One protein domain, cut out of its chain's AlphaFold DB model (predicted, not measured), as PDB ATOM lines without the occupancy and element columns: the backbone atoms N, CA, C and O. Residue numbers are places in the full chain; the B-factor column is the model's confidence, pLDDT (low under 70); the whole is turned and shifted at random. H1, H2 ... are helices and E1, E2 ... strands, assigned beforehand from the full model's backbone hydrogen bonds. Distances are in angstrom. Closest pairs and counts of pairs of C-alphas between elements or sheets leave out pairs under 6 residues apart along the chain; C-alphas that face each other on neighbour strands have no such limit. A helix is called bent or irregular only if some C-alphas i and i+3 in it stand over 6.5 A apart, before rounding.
ATOM      1  N   ALA A 310     -14.473 -53.752  28.169       66.88
ATOM      2  CA  ALA A 310     -15.476 -52.690  28.240       66.88
ATOM      3  C   ALA A 310     -15.342 -51.834  29.508       66.88
ATOM      4  O   ALA A 310     -15.469 -50.618  29.427       66.88
ATOM      5  N   GLU A 311     -15.044 -52.440  30.659       78.12
ATOM      6  CA  GLU A 311     -14.771 -51.699  31.900       78.12
ATOM      7  C   GLU A 311     -13.481 -50.883  31.776       78.12
ATOM      8  O   GLU A 311     -13.466 -49.701  32.104       78.12
ATOM      9  N   ILE A 312     -12.423 -51.475  31.217       85.06
ATOM     10  CA  ILE A 312     -11.148 -50.791  30.957       85.06
ATOM     11  C   ILE A 312     -11.338 -49.648  29.953       85.06
ATOM     12  O   ILE A 312     -10.840 -48.542  30.162       85.06
ATOM     13  N   LEU A 313     -12.080 -49.896  28.872       84.62
ATOM     14  CA  LEU A 313     -12.439 -48.885  27.885       84.62
ATOM     15  C   LEU A 313     -13.261 -47.771  28.527       84.62
ATOM     16  O   LEU A 313     -12.960 -46.609  28.292       84.62
ATOM     17  N   GLY A 314     -14.250 -48.107  29.354       79.56
ATOM     18  CA  GLY A 314     -15.074 -47.143  30.074       79.56
ATOM     19  C   GLY A 314     -14.242 -46.242  30.983       79.56
ATOM     20  O   GLY A 314     -14.412 -45.028  30.949       79.56
ATOM     21  N   GLU A 315     -13.292 -46.808  31.732       87.69
ATOM     22  CA  GLU A 315     -12.382 -46.037  32.587       87.69
ATOM     23  C   GLU A 315     -11.450 -45.129  31.779       87.69
ATOM     24  O   GLU A 315     -11.288 -43.958  32.119       87.69
ATOM     25  N   ILE A 316     -10.868 -45.633  30.687       85.62
ATOM     26  CA  ILE A 316      -9.978 -44.849  29.820       85.62
ATOM     27  C   ILE A 316     -10.751 -43.741  29.100       85.62
ATOM     28  O   ILE A 316     -10.307 -42.596  29.094       85.62
ATOM     29  N   VAL A 317     -11.915 -44.047  28.526       83.56
ATOM     30  CA  VAL A 317     -12.786 -43.067  27.861       83.56
ATOM     31  C   VAL A 317     -13.230 -42.007  28.864       83.56
ATOM     32  O   VAL A 317     -13.122 -40.819  28.568       83.56
ATOM     33  N   TRP A 318     -13.664 -42.408  30.063       83.94
ATOM     34  CA  TRP A 318     -14.038 -41.466  31.115       83.94
ATOM     35  C   TRP A 318     -12.873 -40.533  31.450       83.94
ATOM     36  O   TRP A 318     -13.042 -39.319  31.345       83.94
ATOM     37  N   LEU A 319     -11.682 -41.075  31.731       83.94
ATOM     38  CA  LEU A 319     -10.471 -40.290  31.995       83.94
ATOM     39  C   LEU A 319     -10.143 -39.321  30.851       83.94
ATOM     40  O   LEU A 319      -9.817 -38.164  31.101       83.94
ATOM     41  N   MET A 320     -10.268 -39.763  29.600       79.25
ATOM     42  CA  MET A 320      -9.984 -38.932  28.431       79.25
ATOM     43  C   MET A 320     -11.006 -37.808  28.249       79.25
ATOM     44  O   MET A 320     -10.619 -36.695  27.919       79.25
ATOM     45  N   THR A 321     -12.292 -38.040  28.520       79.06
ATOM     46  CA  THR A 321     -13.321 -36.982  28.437       79.06
ATOM     47  C   THR A 321     -13.189 -35.905  29.523       79.06
ATOM     48  O   THR A 321     -13.764 -34.821  29.387       79.06
ATOM     49  N   GLN A 322     -12.429 -36.176  30.592       75.12
ATOM     50  CA  GLN A 322     -12.100 -35.175  31.612       75.12
ATOM     51  C   GLN A 322     -10.930 -34.261  31.203       75.12
ATOM     52  O   GLN A 322     -10.785 -33.183  31.777       75.12
ATOM     53  N   ASP A 323     -10.119 -34.657  30.217       73.19
ATOM     54  CA  ASP A 323      -9.018 -33.852  29.685       73.19
ATOM     55  C   ASP A 323      -9.535 -32.839  28.641       73.19
ATOM     56  O   ASP A 323     -10.361 -33.212  27.801       73.19
ATOM     57  N   PRO A 324      -9.072 -31.571  28.632       71.12
ATOM     58  CA  PRO A 324      -9.488 -30.579  27.638       71.12
ATOM     59  C   PRO A 324      -9.331 -31.046  26.183       71.12
ATOM     60  O   PRO A 324     -10.225 -30.809  25.376       71.12
ATOM     61  N   ALA A 325      -8.254 -31.771  25.858       66.12
ATOM     62  CA  ALA A 325      -8.017 -32.294  24.512       66.12
ATOM     63  C   ALA A 325      -8.937 -33.476  24.165       66.12
ATOM     64  O   ALA A 325      -9.211 -33.732  22.994       66.12
ATOM     65  N   GLY A 326      -9.415 -34.214  25.170       64.25
ATOM     66  CA  GLY A 326     -10.363 -35.307  24.976       64.25
ATOM     67  C   GLY A 326     -11.827 -34.879  24.997       64.25
ATOM     68  O   GLY A 326     -12.651 -35.533  24.366       64.25
ATOM     69  N   ARG A 327     -12.156 -33.755  25.641       73.69
ATOM     70  CA  ARG A 327     -13.518 -33.203  25.691       73.69
ATOM     71  C   ARG A 327     -14.026 -32.728  24.324       73.69
ATOM     72  O   ARG A 327     -15.229 -32.766  24.082       73.69
ATOM     73  N   GLU A 328     -13.127 -32.314  23.432       72.94
ATOM     74  CA  GLU A 328     -13.462 -31.896  22.061       72.94
ATOM     75  C   GLU A 328     -13.600 -33.075  21.077       72.94
ATOM     76  O   GLU A 328     -14.126 -32.913  19.974       72.94
ATOM     77  N   MET A 329     -13.170 -34.283  21.464       74.69
ATOM     78  CA  MET A 329     -13.293 -35.482  20.636       74.69
ATOM     79  C   MET A 329     -14.643 -36.172  20.844       74.69
ATOM     80  O   MET A 329     -15.145 -36.304  21.960       74.69
ATOM     81  N   LYS A 330     -15.221 -36.714  19.765       77.00
ATOM     82  CA  LYS A 330     -16.380 -37.608  19.891       77.00
ATOM     83  C   LYS A 330     -15.947 -38.894  20.593       77.00
ATOM     84  O   LYS A 330     -14.910 -39.462  20.259       77.00
ATOM     85  N   VAL A 331     -16.794 -39.418  21.482       73.44
ATOM     86  CA  VAL A 331     -16.547 -40.682  22.207       73.44
ATOM     87  C   VAL A 331     -16.164 -41.820  21.254       73.44
ATOM     88  O   VAL A 331     -15.199 -42.532  21.502       73.44
ATOM     89  N   ALA A 332     -16.833 -41.927  20.104       67.94
ATOM     90  CA  ALA A 332     -16.527 -42.943  19.096       67.94
ATOM     91  C   ALA A 332     -15.103 -42.840  18.510       67.94
ATOM     92  O   ALA A 332     -14.550 -43.843  18.064       67.94
ATOM     93  N   ASP A 333     -14.511 -41.646  18.473       72.88
ATOM     94  CA  ASP A 333     -13.151 -41.440  17.969       72.88
ATOM     95  C   ASP A 333     -12.108 -41.704  19.063       72.88
ATOM     96  O   ASP A 333     -11.058 -42.278  18.775       72.88
ATOM     97  N   ILE A 334     -12.451 -41.423  20.325       77.25
ATOM     98  CA  ILE A 334     -11.679 -41.864  21.497       77.25
ATOM     99  C   ILE A 334     -11.623 -43.393  21.541       77.25
ATOM    100  O   ILE A 334     -10.543 -43.968  21.638       77.25
ATOM    101  N   GLU A 335     -12.766 -44.066  21.399       78.44
ATOM    102  CA  GLU A 335     -12.839 -45.529  21.391       78.44
ATOM    103  C   GLU A 335     -11.958 -46.137  20.295       78.44
ATOM    104  O   GLU A 335     -11.168 -47.040  20.570       78.44
ATOM    105  N   LYS A 336     -12.031 -45.619  19.060       75.19
ATOM    106  CA  LYS A 336     -11.170 -46.073  17.952       75.19
ATOM    107  C   LYS A 336      -9.686 -45.880  18.249       75.19
ATOM    108  O   LYS A 336      -8.885 -46.723  17.852       75.19
ATOM    109  N   LEU A 337      -9.324 -44.783  18.914       79.19
ATOM    110  CA  LEU A 337      -7.939 -44.461  19.243       79.19
ATOM    111  C   LEU A 337      -7.356 -45.441  20.271       79.19
ATOM    112  O   LEU A 337      -6.207 -45.859  20.133       79.19
ATOM    113  N   VAL A 338      -8.135 -45.816  21.287       82.00
ATOM    114  CA  VAL A 338      -7.624 -46.580  22.438       82.00
ATOM    115  C   VAL A 338      -7.837 -48.087  22.326       82.00
ATOM    116  O   VAL A 338      -7.056 -48.854  22.890       82.00
ATOM    117  N   MET A 339      -8.842 -48.534  21.568       80.75
ATOM    118  CA  MET A 339      -9.195 -49.953  21.452       80.75
ATOM    119  C   MET A 339      -8.021 -50.849  21.013       80.75
ATOM    120  O   MET A 339      -7.805 -51.871  21.665       80.75
ATOM    121  N   PRO A 340      -7.206 -50.500  19.992       79.00
ATOM    122  CA  PRO A 340      -6.074 -51.341  19.598       79.00
ATOM    123  C   PRO A 340      -5.066 -51.553  20.736       79.00
ATOM    124  O   PRO A 340      -4.584 -52.666  20.940       79.00
ATOM    125  N   ALA A 341      -4.793 -50.507  21.521       77.38
ATOM    126  CA  ALA A 341      -3.876 -50.580  22.653       77.38
ATOM    127  C   ALA A 341      -4.461 -51.395  23.817       77.38
ATOM    128  O   ALA A 341      -3.734 -52.172  24.436       77.38
ATOM    129  N   ILE A 342      -5.768 -51.289  24.084       82.88
ATOM    130  CA  ILE A 342      -6.445 -52.099  25.111       82.88
ATOM    131  C   ILE A 342      -6.398 -53.586  24.746       82.88
ATOM    132  O   ILE A 342      -5.996 -54.409  25.572       82.88
ATOM    133  N   LEU A 343      -6.725 -53.931  23.497       78.06
ATOM    134  CA  LEU A 343      -6.705 -55.314  23.005       78.06
ATOM    135  C   LEU A 343      -5.301 -55.931  23.060       78.06
ATOM    136  O   LEU A 343      -5.152 -57.115  23.350       78.06
ATOM    137  N   GLN A 344      -4.267 -55.120  22.840       79.06
ATOM    138  CA  GLN A 344      -2.868 -55.542  22.908       79.06
ATOM    139  C   GLN A 344      -2.254 -55.430  24.316       79.06
ATOM    140  O   GLN A 344      -1.054 -55.651  24.467       79.06
ATOM    141  N   ARG A 345      -3.043 -55.077  25.347       81.44
ATOM    142  CA  ARG A 345      -2.573 -54.810  26.725       81.44
ATOM    143  C   ARG A 345      -1.428 -53.789  26.803       81.44
ATOM    144  O   ARG A 345      -0.534 -53.887  27.638       81.44
ATOM    145  N   ARG A 346      -1.465 -52.790  25.926       82.19
ATOM    146  CA  ARG A 346      -0.494 -51.693  25.800       82.19
ATOM    147  C   ARG A 346      -1.008 -50.438  26.493       82.19
ATOM    148  O   ARG A 346      -1.125 -49.371  25.890       82.19
ATOM    149  N   PHE A 347      -1.345 -50.575  27.768       85.62
ATOM    150  CA  PHE A 347      -1.837 -49.474  28.585       85.62
ATOM    151  C   PHE A 347      -1.492 -49.683  30.060       85.62
ATOM    152  O   PHE A 347      -1.233 -50.801  30.499       85.62
ATOM    153  N   HIS A 348      -1.521 -48.600  30.829       83.75
ATOM    154  CA  HIS A 348      -1.416 -48.641  32.282       83.75
ATOM    155  C   HIS A 348      -2.406 -47.650  32.898       83.75
ATOM    156  O   HIS A 348      -2.392 -46.474  32.534       83.75
ATOM    157  N   ILE A 349      -3.257 -48.114  33.818       85.38
ATOM    158  CA  ILE A 349      -4.197 -47.264  34.561       85.38
ATOM    159  C   ILE A 349      -3.692 -47.138  35.996       85.38
ATOM    160  O   ILE A 349      -3.467 -48.136  36.676       85.38
ATOM    161  N   LYS A 350      -3.526 -45.900  36.458       84.31
ATOM    162  CA  LYS A 350      -3.190 -45.586  37.847       84.31
ATOM    163  C   LYS A 350      -4.483 -45.389  38.626       84.31
ATOM    164  O   LYS A 350      -5.371 -44.673  38.162       84.31
ATOM    165  N   TYR A 351      -4.555 -45.976  39.816       84.75
ATOM    166  CA  TYR A 351      -5.692 -45.846  40.726       84.75
ATOM    167  C   TYR A 351      -5.267 -45.136  42.011       84.75
ATOM    168  O   TYR A 351      -4.144 -45.321  42.479       84.75
ATOM    169  N   ALA A 352      -6.171 -44.349  42.588       80.56
ATOM    170  CA  ALA A 352      -6.017 -43.771  43.917       80.56
ATOM    171  C   ALA A 352      -7.123 -44.291  44.838       80.56
ATOM    172  O   ALA A 352      -8.261 -44.482  44.407       80.56
ATOM    173  N   GLN A 353      -6.794 -44.516  46.111       78.56
ATOM    174  CA  GLN A 353      -7.806 -44.776  47.128       78.56
ATOM    175  C   GLN A 353      -8.506 -43.468  47.491       78.56
ATOM    176  O   GLN A 353      -7.861 -42.501  47.893       78.56
ATOM    177  N   VAL A 354      -9.829 -43.457  47.361       74.00
ATOM    178  CA  VAL A 354     -10.680 -42.341  47.768       74.00
ATOM    179  C   VAL A 354     -11.558 -42.816  48.918       74.00
ATOM    180  O   VAL A 354     -12.230 -43.845  48.825       74.00
ATOM    181  N   THR A 355     -11.519 -42.083  50.029       63.81
ATOM    182  CA  THR A 355     -12.365 -42.341  51.196       63.81
ATOM    183  C   THR A 355     -13.750 -41.761  50.933       63.81
ATOM    184  O   THR A 355     -13.878 -40.563  50.675       63.81
ATOM    185  N   ASP A 356     -14.786 -42.598  50.976       54.28
ATOM    186  CA  ASP A 356     -16.165 -42.136  50.822       54.28
ATOM    187  C   ASP A 356     -16.565 -41.276  52.034       54.28
ATOM    188  O   ASP A 356     -16.599 -41.752  53.172       54.28
ATOM    189  N   THR A 357     -16.903 -40.007  51.796       56.44
ATOM    190  CA  THR A 357     -17.336 -39.061  52.838       56.44
ATOM    191  C   THR A 357     -18.635 -39.486  53.529       56.44
ATOM    192  O   THR A 357     -18.930 -38.999  54.618       56.44
ATOM    193  N   ARG A 358     -19.400 -40.417  52.940       56.03
ATOM    194  CA  ARG A 358     -20.635 -40.982  53.513       56.03
ATOM    195  C   ARG A 358     -20.417 -42.287  54.285       56.03
ATOM    196  O   ARG A 358     -21.291 -42.674  55.059       56.03
ATOM    197  N   LYS A 359     -19.271 -42.959  54.112       50.03
ATOM    198  CA  LYS A 359     -18.875 -44.186  54.830       50.03
ATOM    199  C   LYS A 359     -17.350 -44.213  55.033       50.03
ATOM    200  O   LYS A 359     -16.643 -44.829  54.238       50.03
ATOM    201  N   PRO A 360     -16.828 -43.632  56.130       52.84
ATOM    202  CA  PRO A 360     -15.383 -43.485  56.350       52.84
ATOM    203  C   PRO A 360     -14.611 -44.812  56.481       52.84
ATOM    204  O   PRO A 360     -13.388 -44.814  56.397       52.84
ATOM    205  N   ALA A 361     -15.306 -45.945  56.642       52.41
ATOM    206  CA  ALA A 361     -14.715 -47.283  56.698       52.41
ATOM    207  C   ALA A 361     -14.570 -47.980  55.324       52.41
ATOM    208  O   ALA A 361     -14.055 -49.094  55.268       52.41
ATOM    209  N   ALA A 362     -15.024 -47.369  54.219       48.25
ATOM    210  CA  ALA A 362     -14.934 -47.942  52.875       48.25
ATOM    211  C   ALA A 362     -14.045 -47.073  51.968       48.25
ATOM    212  O   ALA A 362     -14.457 -46.017  51.488       48.25
ATOM    213  N   SER A 363     -12.811 -47.519  51.722       57.31
ATOM    214  CA  SER A 363     -11.938 -46.947  50.690       57.31
ATOM    215  C   SER A 363     -12.259 -47.570  49.329       57.31
ATOM    216  O   SER A 363     -12.187 -48.793  49.186       57.31
ATOM    217  N   VAL A 364     -12.574 -46.753  48.322       71.31
ATOM    218  CA  VAL A 364     -12.831 -47.204  46.943       71.31
ATOM    219  C   VAL A 364     -11.648 -46.818  46.055       71.31
ATOM    220  O   VAL A 364     -11.160 -45.692  46.120       71.31
ATOM    221  N   LEU A 365     -11.172 -47.747  45.219       78.31
ATOM    222  CA  LEU A 365     -10.150 -47.458  44.208       78.31
ATOM    223  C   LEU A 365     -10.796 -46.768  43.004       78.31
ATOM    224  O   LEU A 365     -11.668 -47.347  42.358       78.31
ATOM    225  N   GLN A 366     -10.349 -45.556  42.687       77.81
ATOM    226  CA  GLN A 366     -10.802 -44.807  41.516       77.81
ATOM    227  C   GLN A 366      -9.661 -44.609  40.513       77.81
ATOM    228  O   GLN A 366      -8.530 -44.347  40.934       77.81
ATOM    229  N   PRO A 367      -9.917 -44.739  39.198       82.38
ATOM    230  CA  PRO A 367      -8.917 -44.469  38.172       82.38
ATOM    231  C   PRO A 367      -8.598 -42.967  38.138       82.38
ATOM    232  O   PRO A 367      -9.501 -42.135  38.110       82.38
ATOM    233  N   VAL A 368      -7.311 -42.612  38.138       84.50
ATOM    234  CA  VAL A 368      -6.839 -41.210  38.173       84.50
ATOM    235  C   VAL A 368      -5.971 -40.821  36.981       84.50
ATOM    236  O   VAL A 368      -5.815 -39.636  36.688       84.50
ATOM    237  N   ALA A 369      -5.381 -41.797  36.295       81.94
ATOM    238  CA  ALA A 369      -4.599 -41.555  35.089       81.94
ATOM    239  C   ALA A 369      -4.549 -42.807  34.216       81.94
ATOM    240  O   ALA A 369      -4.547 -43.923  34.735       81.94
ATOM    241  N   ALA A 370      -4.447 -42.612  32.904       83.06
ATOM    242  CA  ALA A 370      -4.226 -43.685  31.944       83.06
ATOM    243  C   ALA A 370      -3.081 -43.320  30.996       83.06
ATOM    244  O   ALA A 370      -2.987 -42.200  30.487       83.06
ATOM    245  N   GLU A 371      -2.202 -44.285  30.761       82.44
ATOM    246  CA  GLU A 371      -1.098 -44.194  29.815       82.44
ATOM    247  C   GLU A 371      -1.329 -45.215  28.709       82.44
ATOM    248  O   GLU A 371      -1.538 -46.393  28.994       82.44
ATOM    249  N   ILE A 372      -1.307 -44.760  27.458       80.75
ATOM    250  CA  ILE A 372      -1.597 -45.589  26.284       80.75
ATOM    251  C   ILE A 372      -0.350 -45.631  25.408       80.75
ATOM    252  O   ILE A 372       0.232 -44.589  25.086       80.75
ATOM    253  N   TYR A 373       0.069 -46.834  25.028       70.75
ATOM    254  CA  TYR A 373       1.334 -47.070  24.341       70.75
ATOM    255  C   TYR A 373       1.097 -47.426  22.869       70.75
ATOM    256  O   TYR A 373       0.350 -48.355  22.552       70.75
ATOM    257  N   ARG A 374       1.748 -46.686  21.958       58.72
ATOM    258  CA  ARG A 374       1.710 -46.985  20.514       58.72
ATOM    259  C   ARG A 374       2.627 -48.140  20.169       58.72
ATOM    260  O   ARG A 374       2.244 -48.882  19.280       58.72
ATOM    261  N   ASP A 375       3.742 -48.295  20.897       58.00
ATOM    262  CA  ASP A 375       4.679 -49.426  20.862       58.00
ATOM    263  C   ASP A 375       5.140 -49.866  22.265       58.00
ATOM    264  O   ASP A 375       4.910 -49.118  23.208       58.00
ATOM    265  N   GLN A 376       5.760 -51.054  22.446       48.44
ATOM    266  CA  GLN A 376       6.129 -51.600  23.781       48.44
ATOM    267  C   GLN A 376       7.018 -50.650  24.611       48.44
ATOM    268  O   GLN A 376       7.192 -50.852  25.808       48.44
ATOM    269  N   THR A 377       7.560 -49.609  23.983       44.25
ATOM    270  CA  THR A 377       8.466 -48.623  24.571       44.25
ATOM    271  C   THR A 377       8.034 -47.169  24.346       44.25
ATOM    272  O   THR A 377       8.614 -46.273  24.953       44.25
ATOM    273  N   VAL A 378       7.020 -46.895  23.510       49.50
ATOM    274  CA  VAL A 378       6.668 -45.523  23.095       49.50
ATOM    275  C   VAL A 378       5.332 -45.100  23.700       49.50
ATOM    276  O   VAL A 378       4.261 -45.552  23.278       49.50
ATOM    277  N   LYS A 379       5.405 -44.193  24.682       54.84
ATOM    278  CA  LYS A 379       4.243 -43.540  25.298       54.84
ATOM    279  C   LYS A 379       3.560 -42.660  24.249       54.84
ATOM    280  O   LYS A 379       4.136 -41.670  23.811       54.84
ATOM    281  N   ALA A 380       2.355 -43.035  23.822       56.31
ATOM    282  CA  ALA A 380       1.628 -42.294  22.794       56.31
ATOM    283  C   ALA A 380       0.845 -41.132  23.397       56.31
ATOM    284  O   ALA A 380       0.864 -40.030  22.860       56.31
ATOM    285  N   HIS A 381       0.181 -41.382  24.526       58.41
ATOM    286  CA  HIS A 381      -0.614 -40.386  25.230       58.41
ATOM    287  C   HIS A 381      -0.564 -40.636  26.743       58.41
ATOM    288  O   HIS A 381      -0.568 -41.782  27.202       58.41
ATOM    289  N   SER A 382      -0.485 -39.554  27.517       51.91
ATOM    290  CA  SER A 382      -0.455 -39.570  28.980       51.91
ATOM    291  C   SER A 382      -1.532 -38.630  29.494       51.91
ATOM    292  O   SER A 382      -1.381 -37.421  29.356       51.91
ATOM    293  N   TYR A 383      -2.573 -39.172  30.119       64.31
ATOM    294  CA  TYR A 383      -3.649 -38.374  30.703       64.31
ATOM    295  C   TYR A 383      -3.506 -38.433  32.222       64.31
ATOM    296  O   TYR A 383      -3.713 -39.487  32.820       64.31
ATOM    297  N   ILE A 384      -3.048 -37.334  32.830       49.31
ATOM    298  CA  ILE A 384      -2.762 -37.242  34.269       49.31
ATOM    299  C   ILE A 384      -3.726 -36.244  34.900       49.31
ATOM    300  O   ILE A 384      -3.675 -35.058  34.583       49.31
ATOM    301  N   PHE A 385      -4.530 -36.698  35.863       47.38
ATOM    302  CA  PHE A 385      -5.298 -35.799  36.715       47.38
ATOM    303  C   PHE A 385      -4.517 -35.472  37.999       47.38
ATOM    304  O   PHE A 385      -4.149 -36.367  38.763       47.38
TER     305      PHE A 385
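What this domain is: This is residues 310 to 385 of the 392 residues of the protein "TetR family transcriptional regulator" of Paracoccus versutus (UniProt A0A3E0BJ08). A long, narrow antiparallel sheet of three strands has two helices, H1 and H3, packed over one face toward one end, while the other end, where E1 turns into E2 through residues 356 to 362, reaches well beyond them. The short helix H2 makes a corner after H1, away from the sheet. The printed part has 76 residues, with three named helices and then three named strands along the chain, H1 H2 H3 E1 E2 E3; the sheet's order is E1 E2 E3, and the class is mixed, helices and strands. It is only just compact, close to loose, with a radius of gyration of the C-alphas of 13.7 A and spans of 40 by 27 by 21 A.

How they stand to each other: H1, residues 310 to 322, touches H2, residues 324 to 327, only at the corner by their tight link, and only just: 3 pairs of C-alphas are within 8 A, made by residues 320 to 321 of H1 alone, the closest being Thr 321 and Arg 327 at 4.7 A. H1 touches H3, residues 331 to 343, at a steep tilt of 49 degrees, opposite ways; their closest C-alphas, Val 317 and Ile 334, are 6.6 A apart. E1, residues 347 to 355, E2, residues 363 to 375, and E3, residues 378 to 384, form a meander, each strand the antiparallel neighbour of the one before. In the hairpin of E1 and E2, N 350 and O 369 are within hydrogen-bond range at 2.8 A; in that of E2 and E3, N 372 and O 381 are at 3.1 A. H1 and H3 are on the same face of the sheet, making two layers, helices on one face of a sheet. H1 has a height over the sheet of 8.7 A and runs across the strands, at 77 degrees to E1 on the local plane; its closest C-alpha pair with E2 is Ile 316 and Ala 370, 6.2 A. H3 has a height over the sheet of 11.2 A, lies over E2 and E3 and runs across the strands, at 80 degrees to E2 on the local plane; its closest C-alpha pair with E2 is Ala 341 and Tyr 373, 6.5 A. H2 is not on the sheet. Each O i to N i+4 pair of H1 is within hydrogen-bond range, 7 of 9 are in H3, and H2 is too short for such a pair.

Where its parts are: H1 begins at C-alpha 310, (-15.476, -52.690, 28.240), and measures 18.2 A from first to last C-alpha; H2 measures 5.2 A. H3 measures 17.7 A and is irregular, with C-alphas 337 and 340 7.1 A apart. E1 measures 25.9 A, E2 34.2 A, ending at C-alpha 375, (4.679, -49.426, 20.862), and E3 16.8 A, ending at C-alpha 384, (-2.762, -37.242, 34.269).

The domain as a whole: The two C-alphas farthest apart are those of Arg 358 and Asp 375, 42.2 A. The printed part has no cut and no long link. The mean pLDDT of the printed part is 71.8; residue 310, residues 325 to 326, residue 332, residues 355 to 363 and residues 374 to 385 are under 70.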